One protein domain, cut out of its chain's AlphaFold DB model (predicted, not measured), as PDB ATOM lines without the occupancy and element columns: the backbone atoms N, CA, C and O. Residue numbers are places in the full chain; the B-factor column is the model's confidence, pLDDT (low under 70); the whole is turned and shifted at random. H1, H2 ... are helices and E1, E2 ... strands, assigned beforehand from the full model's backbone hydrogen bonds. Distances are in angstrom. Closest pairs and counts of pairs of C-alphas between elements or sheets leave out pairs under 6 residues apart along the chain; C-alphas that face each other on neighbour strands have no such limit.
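What this domain is: This is residues 4 to 113 of the 119 residues of an uncharacterized protein of Stakelama pacifica (UniProt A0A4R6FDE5). A small sheet of three strands has H4 packed along one face, while H2 slants over strand E2 on the other face. Beyond H2, on the side away from H4, H1 and the long last helix H5 reach out as two arms that converge near their far ends, forming a loose triangle with H2. The 110 printed residues, with five named helices and three named strands in the order H1 H2 H3 E1 E2 H4 E3 H5, are mixed in class, and the sheet is antiparallel in the order E2 E1 E3. The whole is flat, spanning 49 by 36 by 18 A, and only just compact, close to loose, with a radius of gyration of the C-alphas of 15.8 A.

Where its parts are: The sheet holds E1, residues 39 to 45, 19.8 A long; E2, residues 48 to 55, 21.7 A; and E3, residues 78 to 83, 16.4 A. C-alpha 39 is at (14.378, 24.327, -19.264). H4 is residues 58 to 71, 19.9 A. H2 is residues 19 to 28, 14.3 A, and H3 is residues 30 to 33, 4.9 A. H1, residues 4 to 17, measures 19.9 A and begins with C-alpha 4 at (-19.384, 22.407, -42.041). H5, residues 88 to 113, measures 35.1 A and ends with C-alpha 113 at (-20.820, 17.983, -33.591).

How they stand to each other: E1 is the inner strand. E1 and E2, a hairpin, are antiparallel at 166 degrees, with N 41 and O 53 within hydrogen-bond range at 2.8 A. E1 and E3 are antiparallel at 164 degrees, with N 42 and O 80 at 2.9 A. H4 is on the sheet, over E1 and along the strands, at a height of 9.2 A over the sheet; the two make two layers, a helix on one face of a sheet. The closest C-alphas of H4 and E3 are those of Glu 69 and Ile 79, 6.9 A apart. E2, H4 and E3 form a split strand-helix-strand unit, two strands running the same way with E1 between them, and its crossover is right-handed. H2 is on the opposite face, over E2, at a height of 9.6 A over the sheet, and runs slantwise to the strands at 51 degrees to E2 on the local plane. H3 only grazes the sheet with residues 30 to 32. H2 and H5 touch, by residues 97 to 104 of H5 alone, at a steep tilt of 60 degrees, opposite ways; their closest C-alphas, Asp 27 and Phe 97, are 6.0 A apart. H1 and H5 are close but not clearly touching, with C-alphas Val 7 and Arg 111 closest at 5.9 A. H1 and H4 are apart. Every O i to N i+4 pair is within hydrogen-bond range in H1, H2 and H4, and 21 of 22 are in H5; H3 is too short for such a pair.

The domain as a whole: The two C-alphas farthest apart, those of Asn 4 and Thr 59, are 48.9 A apart. The printed part has no cut and no long link. Residues 12 to 17 of H1 stand free. The mean pLDDT of the printed part is 76.7, and residues 26 to 37 and 84 to 100 are under 70.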
ATOM      1  N   ASN A   4     -20.403  23.182 -41.346       89.00
ATOM      2  CA  ASN A   4     -19.384  22.407 -42.041       89.00
ATOM      3  C   ASN A   4     -18.328  23.313 -42.695       89.00
ATOM      4  O   ASN A   4     -17.140  23.002 -42.616       89.00
ATOM      5  N   ASP A   5     -18.727  24.452 -43.274       89.00
ATOM      6  CA  ASP A   5     -17.795  25.474 -43.773       89.00
ATOM      7  C   ASP A   5     -16.824  25.923 -42.665       89.00
ATOM      8  O   ASP A   5     -15.637  26.128 -42.920       89.00
ATOM      9  N   LEU A   6     -17.313  26.041 -41.424       90.56
ATOM     10  CA  LEU A   6     -16.510  26.446 -40.270       90.56
ATOM     11  C   LEU A   6     -15.487  25.392 -39.845       90.56
ATOM     12  O   LEU A   6     -14.355  25.743 -39.514       90.56
ATOM     13  N   VAL A   7     -15.855  24.111 -39.888       91.50
ATOM     14  CA  VAL A   7     -14.907  23.017 -39.630       91.50
ATOM     15  C   VAL A   7     -13.837  22.966 -40.716       91.50
ATOM     16  O   VAL A   7     -12.661  22.827 -40.399       91.50
ATOM     17  N   VAL A   8     -14.214  23.139 -41.985       91.88
ATOM     18  CA  VAL A   8     -13.261  23.135 -43.104       91.88
ATOM     19  C   VAL A   8     -12.265  24.293 -43.003       91.88
ATOM     20  O   VAL A   8     -11.070  24.087 -43.203       91.88
ATOM     21  N   GLU A   9     -12.729  25.500 -42.679       92.62
ATOM     22  CA  GLU A   9     -11.840  26.657 -42.515       92.62
ATOM     23  C   GLU A   9     -10.918  26.500 -41.299       92.62
ATOM     24  O   GLU A   9      -9.727  26.801 -41.389       92.62
ATOM     25  N   PHE A  10     -11.439  25.976 -40.185       90.69
ATOM     26  CA  PHE A  10     -10.624  25.658 -39.014       90.69
ATOM     27  C   PHE A  10      -9.545  24.623 -39.342       90.69
ATOM     28  O   PHE A  10      -8.385  24.837 -39.005       90.69
ATOM     29  N   ASP A  11      -9.906  23.533 -40.019       90.06
ATOM     30  CA  ASP A  11      -8.978  22.458 -40.372       90.06
ATOM     31  C   ASP A  11      -7.878  22.950 -41.318       90.06
ATOM     32  O   ASP A  11      -6.722  22.558 -41.183       90.06
ATOM     33  N   GLU A  12      -8.207  23.844 -42.252       91.31
ATOM     34  CA  GLU A  12      -7.215  24.441 -43.145       91.31
ATOM     35  C   GLU A  12      -6.263  25.385 -42.399       91.31
ATOM     36  O   GLU A  12      -5.056  25.355 -42.642       91.31
ATOM     37  N   LEU A  13      -6.775  26.188 -41.462       85.44
ATOM     38  CA  LEU A  13      -5.943  27.042 -40.610       85.44
ATOM     39  C   LEU A  13      -5.053  26.218 -39.675       85.44
ATOM     40  O   LEU A  13      -3.866  26.510 -39.544       85.44
ATOM     41  N   ASP A  14      -5.594  25.175 -39.050       85.38
ATOM     42  CA  ASP A  14      -4.831  24.284 -38.177       85.38
ATOM     43  C   ASP A  14      -3.761  23.524 -38.963       85.38
ATOM     44  O   ASP A  14      -2.622  23.449 -38.518       85.38
ATOM     45  N   ARG A  15      -4.057  23.071 -40.188       83.94
ATOM     46  CA  ARG A  15      -3.070  22.448 -41.084       83.94
ATOM     47  C   ARG A  15      -1.917  23.388 -41.439       83.94
ATOM     48  O   ARG A  15      -0.798  22.925 -41.632       83.94
ATOM     49  N   GLN A  16      -2.181  24.688 -41.553       79.25
ATOM     50  CA  GLN A  16      -1.145  25.693 -41.812       79.25
ATOM     51  C   GLN A  16      -0.312  26.016 -40.568       79.25
ATOM     52  O   GLN A  16       0.854  26.377 -40.699       79.25
ATOM     53  N   LEU A  17      -0.904  25.921 -39.376       76.00
ATOM     54  CA  LEU A  17      -0.265  26.314 -38.119       76.00
ATOM     55  C   LEU A  17       0.332  25.137 -37.331       76.00
ATOM     56  O   LEU A  17       1.174  25.365 -36.469       76.00
ATOM     57  N   GLY A  18      -0.118  23.904 -37.576       75.81
ATOM     58  CA  GLY A  18       0.263  22.703 -36.823       75.81
ATOM     59  C   GLY A  18      -0.121  22.748 -35.338       75.81
ATOM     60  O   GLY A  18       0.484  22.056 -34.518       75.81
ATOM     61  N   LEU A  19      -1.087  23.592 -34.960       77.62
ATOM     62  CA  LEU A  19      -1.340  23.949 -33.563       77.62
ATOM     63  C   LEU A  19      -1.878  22.761 -32.758       77.62
ATOM     64  O   LEU A  19      -1.380  22.485 -31.667       77.62
ATOM     65  N   MET A  20      -2.886  22.057 -33.273       83.50
ATOM     66  CA  MET A  20      -3.491  20.936 -32.550       83.50
ATOM     67  C   MET A  20      -2.526  19.762 -32.401       83.50
ATOM     68  O   MET A  20      -2.504  19.123 -31.348       83.50
ATOM     69  N   ASP A  21      -1.700  19.498 -33.411       78.38
ATOM     70  CA  ASP A  21      -0.702  18.428 -33.357       78.38
ATOM     71  C   ASP A  21       0.415  18.759 -32.367       78.38
ATOM     72  O   ASP A  21       0.728  17.927 -31.513       78.38
ATOM     73  N   MET A  22       0.893  20.007 -32.350       74.81
ATOM     74  CA  MET A  22       1.802  20.485 -31.307       74.81
ATOM     75  C   MET A  22       1.202  20.291 -29.908       74.81
ATOM     76  O   MET A  22       1.869  19.766 -29.016       74.81
ATOM     77  N   LEU A  23      -0.051  20.702 -29.682       76.00
ATOM     78  CA  LEU A  23      -0.692  20.570 -28.369       76.00
ATOM     79  C   LEU A  23      -0.835  19.096 -27.947       76.00
ATOM     80  O   LEU A  23      -0.635  18.774 -26.774       76.00
ATOM     81  N   ARG A  24      -1.129  18.192 -28.891       78.50
ATOM     82  CA  ARG A  24      -1.215  16.743 -28.641       78.50
ATOM     83  C   ARG A  24       0.144  16.134 -28.307       78.50
ATOM     84  O   ARG A  24       0.239  15.340 -27.374       78.50
ATOM     85  N   GLU A  25       1.194  16.500 -29.035       74.06
ATOM     86  CA  GLU A  25       2.558  16.016 -28.788       74.06
ATOM     87  C   GLU A  25       3.114  16.529 -27.461       74.06
ATOM     88  O   GLU A  25       3.730  15.777 -26.698       74.06
ATOM     89  N   LEU A  26       2.826  17.792 -27.142       69.94
ATOM     90  CA  LEU A  26       3.103  18.355 -25.834       69.94
ATOM     91  C   LEU A  26       2.395  17.522 -24.750       69.94
ATOM     92  O   LEU A  26       3.049  17.133 -23.780       69.94
ATOM     93  N   ASP A  27       1.090  17.233 -24.881       69.12
ATOM     94  CA  ASP A  27       0.374  16.451 -23.862       69.12
ATOM     95  C   ASP A  27       0.915  15.018 -23.757       69.12
ATOM     96  O   ASP A  27       1.077  14.484 -22.658       69.12
ATOM     97  N   ALA A  28       1.280  14.381 -24.865       66.75
ATOM     98  CA  ALA A  28       1.812  13.021 -24.857       66.75
ATOM     99  C   ALA A  28       3.189  12.895 -24.168       66.75
ATOM    100  O   ALA A  28       3.574  11.795 -23.755       66.75
ATOM    101  N   SER A  29       3.934  13.992 -23.999       66.81
ATOM    102  CA  SER A  29       5.305  13.944 -23.491       66.81
ATOM    103  C   SER A  29       5.403  13.652 -21.985       66.81
ATOM    104  O   SER A  29       5.027  14.436 -21.107       66.81
ATOM    105  N   ALA A  30       5.993  12.500 -21.660       61.53
ATOM    106  CA  ALA A  30       6.244  12.075 -20.284       61.53
ATOM    107  C   ALA A  30       7.308  12.934 -19.569       61.53
ATOM    108  O   ALA A  30       7.212  13.153 -18.357       61.53
ATOM    109  N   ASP A  31       8.298  13.447 -20.306       59.78
ATOM    110  CA  ASP A  31       9.371  14.293 -19.762       59.78
ATOM    111  C   ASP A  31       8.841  15.642 -19.275       59.78
ATOM    112  O   ASP A  31       9.271  16.182 -18.250       59.78
ATOM    113  N   ILE A  32       7.825  16.124 -19.979       61.88
ATOM    114  CA  ILE A  32       7.002  17.272 -19.642       61.88
ATOM    115  C   ILE A  32       6.156  16.967 -18.391       61.88
ATOM    116  O   ILE A  32       6.286  17.636 -17.357       61.88
ATOM    117  N   LYS A  33       5.353  15.899 -18.417       60.12
ATOM    118  CA  LYS A  33       4.485  15.504 -17.289       60.12
ATOM    119  C   LYS A  33       5.262  15.223 -15.991       60.12
ATOM    120  O   LYS A  33       4.730  15.409 -14.894       60.12
ATOM    121  N   GLY A  34       6.540  14.850 -16.087       58.88
ATOM    122  CA  GLY A  34       7.432  14.608 -14.951       58.88
ATOM    123  C   GLY A  34       7.787  15.846 -14.115       58.88
ATOM    124  O   GLY A  34       8.197  15.684 -12.963       58.88
ATOM    125  N   GLY A  35       7.637  17.068 -14.649       57.59
ATOM    126  CA  GLY A  35       7.709  18.341 -13.909       57.59
ATOM    127  C   GLY A  35       9.015  18.631 -13.149       57.59
ATOM    128  O   GLY A  35       9.031  19.473 -12.250       57.59
ATOM    129  N   LYS A  36      10.104  17.906 -13.440       58.09
ATOM    130  CA  LYS A  36      11.394  18.036 -12.731       58.09
ATOM    131  C   LYS A  36      12.349  19.033 -13.389       58.09
ATOM    132  O   LYS A  36      13.237  19.546 -12.706       58.09
ATOM    133  N   ASN A  37      12.165  19.307 -14.678       62.62
ATOM    134  CA  ASN A  37      13.068  20.108 -15.497       62.62
ATOM    135  C   ASN A  37      12.348  21.393 -15.944       62.62
ATOM    136  O   ASN A  37      11.196  21.342 -16.358       62.62
ATOM    137  N   HIS A  38      13.019  22.540 -15.812       73.75
ATOM    138  CA  HIS A  38      12.430  23.882 -16.016       73.75
ATOM    139  C   HIS A  38      12.939  24.575 -17.280       73.75
ATOM    140  O   HIS A  38      12.611  25.733 -17.531       73.75
ATOM    141  N   ASN A  39      13.785  23.871 -18.025       79.88
ATOM    142  CA  ASN A  39      14.378  24.327 -19.264       79.88
ATOM    143  C   ASN A  39      14.066  23.248 -20.293       79.88
ATOM    144  O   ASN A  39      14.505  22.105 -20.135       79.88
ATOM    145  N   ILE A  40      13.254  23.591 -21.280       80.19
ATOM    146  CA  ILE A  40      12.748  22.650 -22.274       80.19
ATOM    147  C   ILE A  40      13.047  23.242 -23.637       80.19
ATOM    148  O   ILE A  40      12.678  24.383 -23.895       80.19
ATOM    149  N   ILE A  41      13.734  22.481 -24.477       82.94
ATOM    150  CA  ILE A  41      13.914  22.812 -25.884       82.94
ATOM    151  C   ILE A  41      12.868  22.020 -26.658       82.94
ATOM    152  O   ILE A  41      12.793  20.798 -26.512       82.94
ATOM    153  N   LEU A  42      12.064  22.737 -27.431       81.56
ATOM    154  CA  LEU A  42      11.134  22.192 -28.408       81.56
ATOM    155  C   LEU A  42      11.777  22.354 -29.781       81.56
ATOM    156  O   LEU A  42      12.244  23.445 -30.110       81.56
ATOM    157  N   ILE A  43      11.843  21.268 -30.542       84.69
ATOM    158  CA  ILE A  43      12.391  21.251 -31.895       84.69
ATOM    159  C   ILE A  43      11.254  20.845 -32.822       84.69
ATOM    160  O   ILE A  43      10.780  19.708 -32.775       84.69
ATOM    161  N   PHE A  44      10.826  21.787 -33.650       78.25
ATOM    162  CA  PHE A  44       9.810  21.605 -34.671       78.25
ATOM    163  C   PHE A  44      10.467  21.248 -36.000       78.25
ATOM    164  O   PHE A  44      11.548  21.734 -36.336       78.25
ATOM    165  N   SER A  45       9.804  20.388 -36.759       79.69
ATOM    166  CA  SER A  45      10.229  19.958 -38.086       79.69
ATOM    167  C   SER A  45       8.979  19.700 -38.914       79.69
ATOM    168  O   SER A  45       8.058  19.061 -38.419       79.69
ATOM    169  N   GLU A  46       8.942  20.142 -40.172       70.94
ATOM    170  CA  GLU A  46       7.780  19.889 -41.044       70.94
ATOM    171  C   GLU A  46       7.559  18.386 -41.298       70.94
ATOM    172  O   GLU A  46       6.427  17.921 -41.391       70.94
ATOM    173  N   ASP A  47       8.649  17.613 -41.351       75.31
ATOM    174  CA  ASP A  47       8.622  16.195 -41.737       75.31
ATOM    175  C   ASP A  47       8.698  15.203 -40.562       75.31
ATOM    176  O   ASP A  47       8.745  13.988 -40.782       75.31
ATOM    177  N   ALA A  48       8.788  15.679 -39.316       73.25
ATOM    178  CA  ALA A  48       9.036  14.814 -38.164       73.25
ATOM    179  C   ALA A  48       8.264  15.259 -36.914       73.25
ATOM    180  O   ALA A  48       8.072  16.459 -36.725       73.25
ATOM    181  N   PRO A  49       7.870  14.310 -36.040       71.38
ATOM    182  CA  PRO A  49       7.255  14.628 -34.751       71.38
ATOM    183  C   PRO A  49       8.118  15.583 -33.924       71.38
ATOM    184  O   PRO A  49       9.349  15.479 -33.968       71.38
ATOM    185  N   MET A  50       7.492  16.460 -33.132       75.31
ATOM    186  CA  MET A  50       8.219  17.399 -32.273       75.31
ATOM    187  C   MET A  50       9.163  16.652 -31.330       75.31
ATOM    188  O   MET A  50       8.763  15.776 -30.554       75.31
ATOM    189  N   GLU A  51      10.431  17.057 -31.337       83.56
ATOM    190  CA  GLU A  51      11.408  16.550 -30.384       83.56
ATOM    191  C   GLU A  51      11.450  17.457 -29.156       83.56
ATOM    192  O   GLU A  51      11.471  18.687 -29.249       83.56
ATOM    193  N   ILE A  52      11.491  16.838 -27.977       79.81
ATOM    194  CA  ILE A  52      11.496  17.549 -26.702       79.81
ATOM    195  C   ILE A  52      12.740  17.151 -25.926       79.81
ATOM    196  O   ILE A  52      12.921  15.989 -25.568       79.81
ATOM    197  N   GLN A  53      13.587  18.129 -25.615       85.50
ATOM    198  CA  GLN A  53      14.761  17.928 -24.770       85.50
ATOM    199  C   GLN A  53      14.607  18.708 -23.471       85.50
ATOM    200  O   GLN A  53      14.316  19.903 -23.476       85.50
ATOM    201  N   THR A  54      14.816  18.049 -22.331       81.31
ATOM    202  CA  THR A  54      14.625  18.676 -21.019       81.31
ATOM    203  C   THR A  54      15.926  18.750 -20.225       81.31
ATOM    204  O   THR A  54      16.683  17.786 -20.126       81.31
ATOM    205  N   PHE A  55      16.168  19.900 -19.598       83.75
ATOM    206  CA  PHE A  55      17.403  20.189 -18.875       83.75
ATOM    207  C   PHE A  55      17.120  20.725 -17.472       83.75
ATOM    208  O   PHE A  55      16.220  21.542 -17.233       83.75
ATOM    209  N   ARG A  56      17.936  20.284 -16.511       81.88
ATOM    210  CA  ARG A  56      17.900  20.802 -15.132       81.88
ATOM    211  C   ARG A  56      18.607  22.143 -15.004       81.88
ATOM    212  O   ARG A  56      18.155  22.985 -14.235       81.88
ATOM    213  N   ASP A  57      19.694  22.312 -15.747       84.19
ATOM    214  CA  ASP A  57      20.528  23.504 -15.722       84.19
ATOM    215  C   ASP A  57      20.226  24.409 -16.922       84.19
ATOM    216  O   ASP A  57      20.144  23.952 -18.063       84.19
ATOM    217  N   ALA A  58      20.049  25.701 -16.651       83.06
ATOM    218  CA  ALA A  58      19.727  26.678 -17.685       83.06
ATOM    219  C   ALA A  58      20.923  26.960 -18.602       83.06
ATOM    220  O   ALA A  58      20.737  27.161 -19.797       83.06
ATOM    221  N   THR A  59      22.146  26.948 -18.065       88.62
ATOM    222  CA  THR A  59      23.370  27.178 -18.848       88.62
ATOM    223  C   THR A  59      23.564  26.050 -19.851       88.62
ATOM    224  O   THR A  59      23.813  26.312 -21.022       88.62
ATOM    225  N   GLN A  60      23.352  24.806 -19.416       91.25
ATOM    226  CA  GLN A  60      23.378  23.637 -20.286       91.25
ATOM    227  C   GLN A  60      22.340  23.744 -21.409       91.25
ATOM    228  O   GLN A  60      22.687  23.538 -22.567       91.25
ATOM    229  N   ALA A  61      21.093  24.107 -21.087       89.06
ATOM    230  CA  ALA A  61      20.040  24.271 -22.091       89.06
ATOM    231  C   ALA A  61      20.392  25.350 -23.128       89.06
ATOM    232  O   ALA A  61      20.170  25.166 -24.317       89.06
ATOM    233  N   ILE A  62      20.977  26.465 -22.685       89.25
ATOM    234  CA  ILE A  62      21.427  27.546 -23.570       89.25
ATOM    235  C   ILE A  62      22.542  27.078 -24.495       89.25
ATOM    236  O   ILE A  62      22.500  27.354 -25.687       89.25
ATOM    237  N   SER A  63      23.544  26.384 -23.954       93.50
ATOM    238  CA  SER A  63      24.640  25.861 -24.764       93.50
ATOM    239  C   SER A  63      24.135  24.883 -25.819       93.50
ATOM    240  O   SER A  63      24.549  24.981 -26.966       93.50
ATOM    241  N   VAL A  64      23.213  23.986 -25.458       93.25
ATOM    242  CA  VAL A  64      22.617  23.045 -26.415       93.25
ATOM    243  C   VAL A  64      21.776  23.770 -27.463       93.25
ATOM    244  O   VAL A  64      21.902  23.449 -28.638       93.25
ATOM    245  N   LEU A  65      20.982  24.773 -27.071       90.12
ATOM    246  CA  LEU A  65      20.214  25.591 -28.014       90.12
ATOM    247  C   LEU A  65      21.124  26.197 -29.090       90.12
ATOM    248  O   LEU A  65      20.843  26.044 -30.271       90.12
ATOM    249  N   PHE A  66      22.239  26.816 -28.691       91.19
ATOM    250  CA  PHE A  66      23.176  27.415 -29.644       91.19
ATOM    251  C   PHE A  66      23.792  26.398 -30.609       91.19
ATOM    252  O   PHE A  66      23.980  26.709 -31.785       91.19
ATOM    253  N   GLU A  67      24.133  25.198 -30.132       94.44
ATOM    254  CA  GLU A  67      24.666  24.153 -31.011       94.44
ATOM    255  C   GLU A  67      23.597  23.649 -31.987       94.44
ATOM    256  O   GLU A  67      23.889  23.518 -33.172       94.44
ATOM    257  N   LEU A  68      22.356  23.458 -31.528       91.19
ATOM    258  CA  LEU A  68      21.236  23.044 -32.378       91.19
ATOM    259  C   LEU A  68      20.905  24.096 -33.444       91.19
ATOM    260  O   LEU A  68      20.779  23.753 -34.615       91.19
ATOM    261  N   GLU A  69      20.817  25.375 -33.070       87.44
ATOM    262  CA  GLU A  69      20.584  26.480 -34.013       87.44
ATOM    263  C   GLU A  69      21.680  26.548 -35.084       87.44
ATOM    264  O   GLU A  69      21.411  26.834 -36.250       87.44
ATOM    265  N   LYS A  70      22.930  26.266 -34.702       91.12
ATOM    266  CA  LYS A  70      24.066  26.249 -35.623       91.12
ATOM    267  C   LYS A  70      24.075  25.010 -36.519       91.12
ATOM    268  O   LYS A  70      24.381  25.133 -37.703       91.12
ATOM    269  N   GLU A  71      23.778  23.835 -35.971       91.50
ATOM    270  CA  GLU A  71      23.705  22.568 -36.708       91.50
ATOM    271  C   GLU A  71      22.568  22.579 -37.734       91.50
ATOM    272  O   GLU A  71      22.725  22.085 -38.850       91.50
ATOM    273  N   HIS A  72      21.448  23.203 -37.378       86.31
ATOM    274  CA  HIS A  72      20.247  23.296 -38.202       86.31
ATOM    275  C   HIS A  72      20.120  24.629 -38.950       86.31
ATOM    276  O   HIS A  72      19.072  24.920 -39.533       86.31
ATOM    277  N   ALA A  73      21.192  25.426 -38.994       81.88
ATOM    278  CA  ALA A  73      21.215  26.686 -39.719       81.88
ATOM    279  C   ALA A  73      20.913  26.467 -41.213       81.88
ATOM    280  O   ALA A  73      21.641  25.765 -41.916       81.88
ATOM    281  N   GLY A  74      19.848  27.104 -41.706       78.06
ATOM    282  CA  GLY A  74      19.396  26.963 -43.095       78.06
ATOM    283  C   GLY A  74      18.508  25.743 -43.357       78.06
ATOM    284  O   GLY A  74      18.321  25.382 -44.517       78.06
ATOM    285  N   THR A  75      17.980  25.110 -42.308       82.62
ATOM    286  CA  THR A  75      16.886  24.131 -42.400       82.62
ATOM    287  C   THR A  75      15.562  24.767 -41.966       82.62
ATOM    288  O   THR A  75      15.572  25.796 -41.298       82.62
ATOM    289  N   GLU A  76      14.438  24.130 -42.296       77.19
ATOM    290  CA  GLU A  76      13.083  24.551 -41.885       77.19
ATOM    291  C   GLU A  76      12.749  24.168 -40.427       77.19
ATOM    292  O   GLU A  76      11.586  24.127 -40.031       77.19
ATOM    293  N   LYS A  77      13.755  23.827 -39.608       79.38
ATOM    294  CA  LYS A  77      13.530  23.494 -38.200       79.38
ATOM    295  C   LYS A  77      13.399  24.761 -37.363       79.38
ATOM    296  O   LYS A  77      14.327  25.569 -37.324       79.38
ATOM    297  N   ASP A  78      12.295  24.885 -36.634       77.38
ATOM    298  CA  ASP A  78      12.122  25.912 -35.602       77.38
ATOM    299  C   ASP A  78      12.532  25.339 -34.239       77.38
ATOM    300  O   ASP A  78      12.147  24.228 -33.872       77.38
ATOM    301  N   ILE A  79      13.368  26.059 -33.495       82.81
ATOM    302  CA  ILE A  79      13.951  25.583 -32.237       82.81
ATOM    303  C   ILE A  79      13.706  26.629 -31.160       82.81
ATOM    304  O   ILE A  79      14.223  27.742 -31.213       82.81
ATOM    305  N   VAL A  80      12.951  26.249 -30.130       78.56
ATOM    306  CA  VAL A  80      12.491  27.178 -29.095       78.56
ATOM    307  C   VAL A  80      12.879  26.678 -27.711       78.56
ATOM    308  O   VAL A  80      12.592  25.545 -27.332       78.56
ATOM    309  N   LEU A  81      13.491  27.552 -26.906       80.56
ATOM    310  CA  LEU A  81      13.772  27.293 -25.494       80.56
ATOM    311  C   LEU A  81      12.711  27.929 -24.596       80.56
ATOM    312  O   LEU A  81      12.625  29.150 -24.458       80.56
ATOM    313  N   VAL A  82      11.982  27.086 -23.878       75.06
ATOM    314  CA  VAL A  82      11.035  27.484 -22.841       75.06
ATOM    315  C   VAL A  82      11.736  27.450 -21.482       75.06
ATOM    316  O   VAL A  82      12.259  26.415 -21.057       75.06
ATOM    317  N   ARG A  83      11.748  28.592 -20.779       71.12
ATOM    318  CA  ARG A  83      12.269  28.725 -19.406       71.12
ATOM    319  C   ARG A  83      11.199  29.256 -18.462       71.12
ATOM    320  O   ARG A  83      10.431  30.139 -18.827       71.12
ATOM    321  N   GLY A  84      11.251  28.841 -17.202       62.25
ATOM    322  CA  GLY A  84      10.566  29.559 -16.125       62.25
ATOM    323  C   GLY A  84      10.950  29.058 -14.731       62.25
ATOM    324  O   GLY A  84      11.779  28.162 -14.580       62.25
ATOM    325  N   ASN A  85      10.338  29.621 -13.685       51.47
ATOM    326  CA  ASN A  85      10.566  29.167 -12.309       51.47
ATOM    327  C   ASN A  85       9.735  27.897 -11.977       51.47
ATOM    328  O   ASN A  85       8.794  27.552 -12.691       51.47
ATOM    329  N   ARG A  86      10.047  27.203 -10.867       53.16
ATOM    330  CA  ARG A  86       9.327  25.987 -10.403       53.16
ATOM    331  C   ARG A  86       7.804  26.121 -10.327       53.16
ATOM    332  O   ARG A  86       7.101  25.115 -10.396       53.16
ATOM    333  N   HIS A  87       7.307  27.328 -10.103       47.97
ATOM    334  CA  HIS A  87       5.896  27.630  -9.934       47.97
ATOM    335  C   HIS A  87       5.250  28.057 -11.260       47.97
ATOM    336  O   HIS A  87       4.189  27.548 -11.598       47.97
ATOM    337  N   ASP A  88       5.919  28.891 -12.049       54.16
ATOM    338  CA  ASP A  88       5.430  29.469 -13.301       54.16
ATOM    339  C   ASP A  88       5.537  28.489 -14.455       54.16
ATOM    340  O   ASP A  88       4.588  28.384 -15.213       54.16
ATOM    341  N   VAL A  89       6.610  27.690 -14.553       53.09
ATOM    342  CA  VAL A  89       6.661  26.599 -15.548       53.09
ATOM    343  C   VAL A  89       5.593  25.594 -15.232       53.09
ATOM    344  O   VAL A  89       4.908  25.183 -16.139       53.09
ATOM    345  N   ARG A  90       5.406  25.226 -13.959       52.38
ATOM    346  CA  ARG A  90       4.398  24.238 -13.558       52.38
ATOM    347  C   ARG A  90       2.973  24.767 -13.705       52.38
ATOM    348  O   ARG A  90       2.084  23.960 -13.935       52.38
ATOM    349  N   THR A  91       2.752  26.071 -13.553       53.75
ATOM    350  CA  THR A  91       1.439  26.712 -13.736       53.75
ATOM    351  C   THR A  91       1.157  26.955 -15.210       53.75
ATOM    352  O   THR A  91       0.097  26.563 -15.668       53.75
ATOM    353  N   ALA A  92       2.109  27.499 -15.970       52.72
ATOM    354  CA  ALA A  92       2.013  27.604 -17.420       52.72
ATOM    355  C   ALA A  92       1.851  26.215 -18.032       52.72
ATOM    356  O   ALA A  92       0.928  26.032 -18.796       52.72
ATOM    357  N   PHE A  93       2.630  25.215 -17.611       52.88
ATOM    358  CA  PHE A  93       2.418  23.816 -17.980       52.88
ATOM    359  C   PHE A  93       1.035  23.336 -17.594       52.88
ATOM    360  O   PHE A  93       0.320  22.848 -18.440       52.88
ATOM    361  N   ARG A  94       0.650  23.395 -16.318       52.69
ATOM    362  CA  ARG A  94      -0.623  22.809 -15.896       52.69
ATOM    363  C   ARG A  94      -1.795  23.481 -16.603       52.69
ATOM    364  O   ARG A  94      -2.705  22.770 -16.991       52.69
ATOM    365  N   ASN A  95      -1.734  24.784 -16.838       52.56
ATOM    366  CA  ASN A  95      -2.709  25.476 -17.666       52.56
ATOM    367  C   ASN A  95      -2.603  24.986 -19.124       52.56
ATOM    368  O   ASN A  95      -3.537  24.405 -19.635       52.56
ATOM    369  N   TYR A  96      -1.436  25.016 -19.766       51.91
ATOM    370  CA  TYR A  96      -1.221  24.458 -21.113       51.91
ATOM    371  C   TYR A  96      -1.329  22.925 -21.231       51.91
ATOM    372  O   TYR A  96      -1.103  22.419 -22.313       51.91
ATOM    373  N   PHE A  97      -1.641  22.156 -20.185       53.03
ATOM    374  CA  PHE A  97      -1.745  20.689 -20.244       53.03
ATOM    375  C   PHE A  97      -3.086  20.198 -19.747       53.03
ATOM    376  O   PHE A  97      -3.725  19.411 -20.431       53.03
ATOM    377  N   SER A  98      -3.536  20.664 -18.583       54.03
ATOM    378  CA  SER A  98      -4.917  20.460 -18.155       54.03
ATOM    379  C   SER A  98      -5.859  21.258 -19.053       54.03
ATOM    380  O   SER A  98      -6.732  20.648 -19.661       54.03
ATOM    381  N   ASP A  99      -5.617  22.559 -19.251       61.16
ATOM    382  CA  ASP A  99      -6.451  23.345 -20.167       61.16
ATOM    383  C   ASP A  99      -6.188  22.964 -21.624       61.16
ATOM    384  O   ASP A  99      -7.133  23.014 -22.390       61.16
ATOM    385  N   ALA A 100      -4.984  22.532 -22.040       66.50
ATOM    386  CA  ALA A 100      -4.821  22.051 -23.421       66.50
ATOM    387  C   ALA A 100      -5.466  20.688 -23.663       66.50
ATOM    388  O   ALA A 100      -6.017  20.496 -24.733       66.50
ATOM    389  N   SER A 101      -5.442  19.756 -22.703       72.19
ATOM    390  CA  SER A 101      -6.173  18.487 -22.832       72.19
ATOM    391  C   SER A 101      -7.671  18.740 -22.949       72.19
ATOM    392  O   SER A 101      -8.321  18.211 -23.849       72.19
ATOM    393  N   ASP A 102      -8.205  19.595 -22.075       76.50
ATOM    394  CA  ASP A 102      -9.611  19.989 -22.102       76.50
ATOM    395  C   ASP A 102      -9.931  20.780 -23.379       76.50
ATOM    396  O   ASP A 102     -10.947  20.535 -24.019       76.50
ATOM    397  N   PHE A 103      -9.050  21.681 -23.810       80.06
ATOM    398  CA  PHE A 103      -9.186  22.439 -25.052       80.06
ATOM    399  C   PHE A 103      -9.171  21.526 -26.278       80.06
ATOM    400  O   PHE A 103     -10.085  21.622 -27.091       80.06
ATOM    401  N   ILE A 104      -8.203  20.607 -26.393       83.56
ATOM    402  CA  ILE A 104      -8.140  19.609 -27.468       83.56
ATOM    403  C   ILE A 104      -9.444  18.816 -27.490       83.56
ATOM    404  O   ILE A 104     -10.071  18.691 -28.539       83.56
ATOM    405  N   PHE A 105      -9.887  18.344 -26.323       86.56
ATOM    406  CA  PHE A 105     -11.135  17.608 -26.188       86.56
ATOM    407  C   PHE A 105     -12.345  18.427 -26.659       86.56
ATOM    408  O   PHE A 105     -13.135  17.935 -27.461       86.56
ATOM    409  N   TYR A 106     -12.496  19.675 -26.207       87.94
ATOM    410  CA  TYR A 106     -13.620  20.527 -26.597       87.94
ATOM    411  C   TYR A 106     -13.592  20.897 -28.081       87.94
ATOM    412  O   TYR A 106     -14.652  20.932 -28.706       87.94
ATOM    413  N   ILE A 107     -12.413  21.131 -28.658       88.75
ATOM    414  CA  ILE A 107     -12.255  21.387 -30.093       88.75
ATOM    415  C   ILE A 107     -12.632  20.145 -30.903       88.75
ATOM    416  O   ILE A 107     -13.427  20.254 -31.835       88.75
ATOM    417  N   ASP A 108     -12.147  18.958 -30.532       88.88
ATOM    418  CA  ASP A 108     -12.473  17.719 -31.245       88.88
ATOM    419  C   ASP A 108     -13.972  17.372 -31.126       88.88
ATOM    420  O   ASP A 108     -14.597  16.962 -32.108       88.88
ATOM    421  N   GLN A 109     -14.592  17.613 -29.963       91.00
ATOM    422  CA  GLN A 109     -16.046  17.491 -29.793       91.00
ATOM    423  C   GLN A 109     -16.813  18.485 -30.670       91.00
ATOM    424  O   GLN A 109     -17.764  18.092 -31.347       91.00
ATOM    425  N   ALA A 110     -16.404  19.756 -30.689       87.88
ATOM    426  CA  ALA A 110     -17.043  20.782 -31.507       87.88
ATOM    427  C   ALA A 110     -16.950  20.442 -33.001       87.88
ATOM    428  O   ALA A 110     -17.965  20.478 -33.691       87.88
ATOM    429  N   ARG A 111     -15.777  20.016 -33.486       89.62
ATOM    430  CA  ARG A 111     -15.587  19.556 -34.874       89.62
ATOM    431  C   ARG A 111     -16.499  18.379 -35.205       89.62
ATOM    432  O   ARG A 111     -17.136  18.364 -36.256       89.62
ATOM    433  N   GLY A 112     -16.619  17.409 -34.300       86.25
ATOM    434  CA  GLY A 112     -17.499  16.256 -34.472       86.25
ATOM    435  C   GLY A 112     -18.988  16.602 -34.518       86.25
ATOM    436  O   GLY A 112     -19.711  16.065 -35.356       86.25
ATOM    437  N   LEU A 113     -19.436  17.506 -33.644       89.75
ATOM    438  CA  LEU A 113     -20.820  17.983 -33.591       89.75
ATOM    439  C   LEU A 113     -21.180  18.793 -34.842       89.75
ATOM    440  O   LEU A 113     -22.204  18.535 -35.467       89.75
TER     441      LEU A 113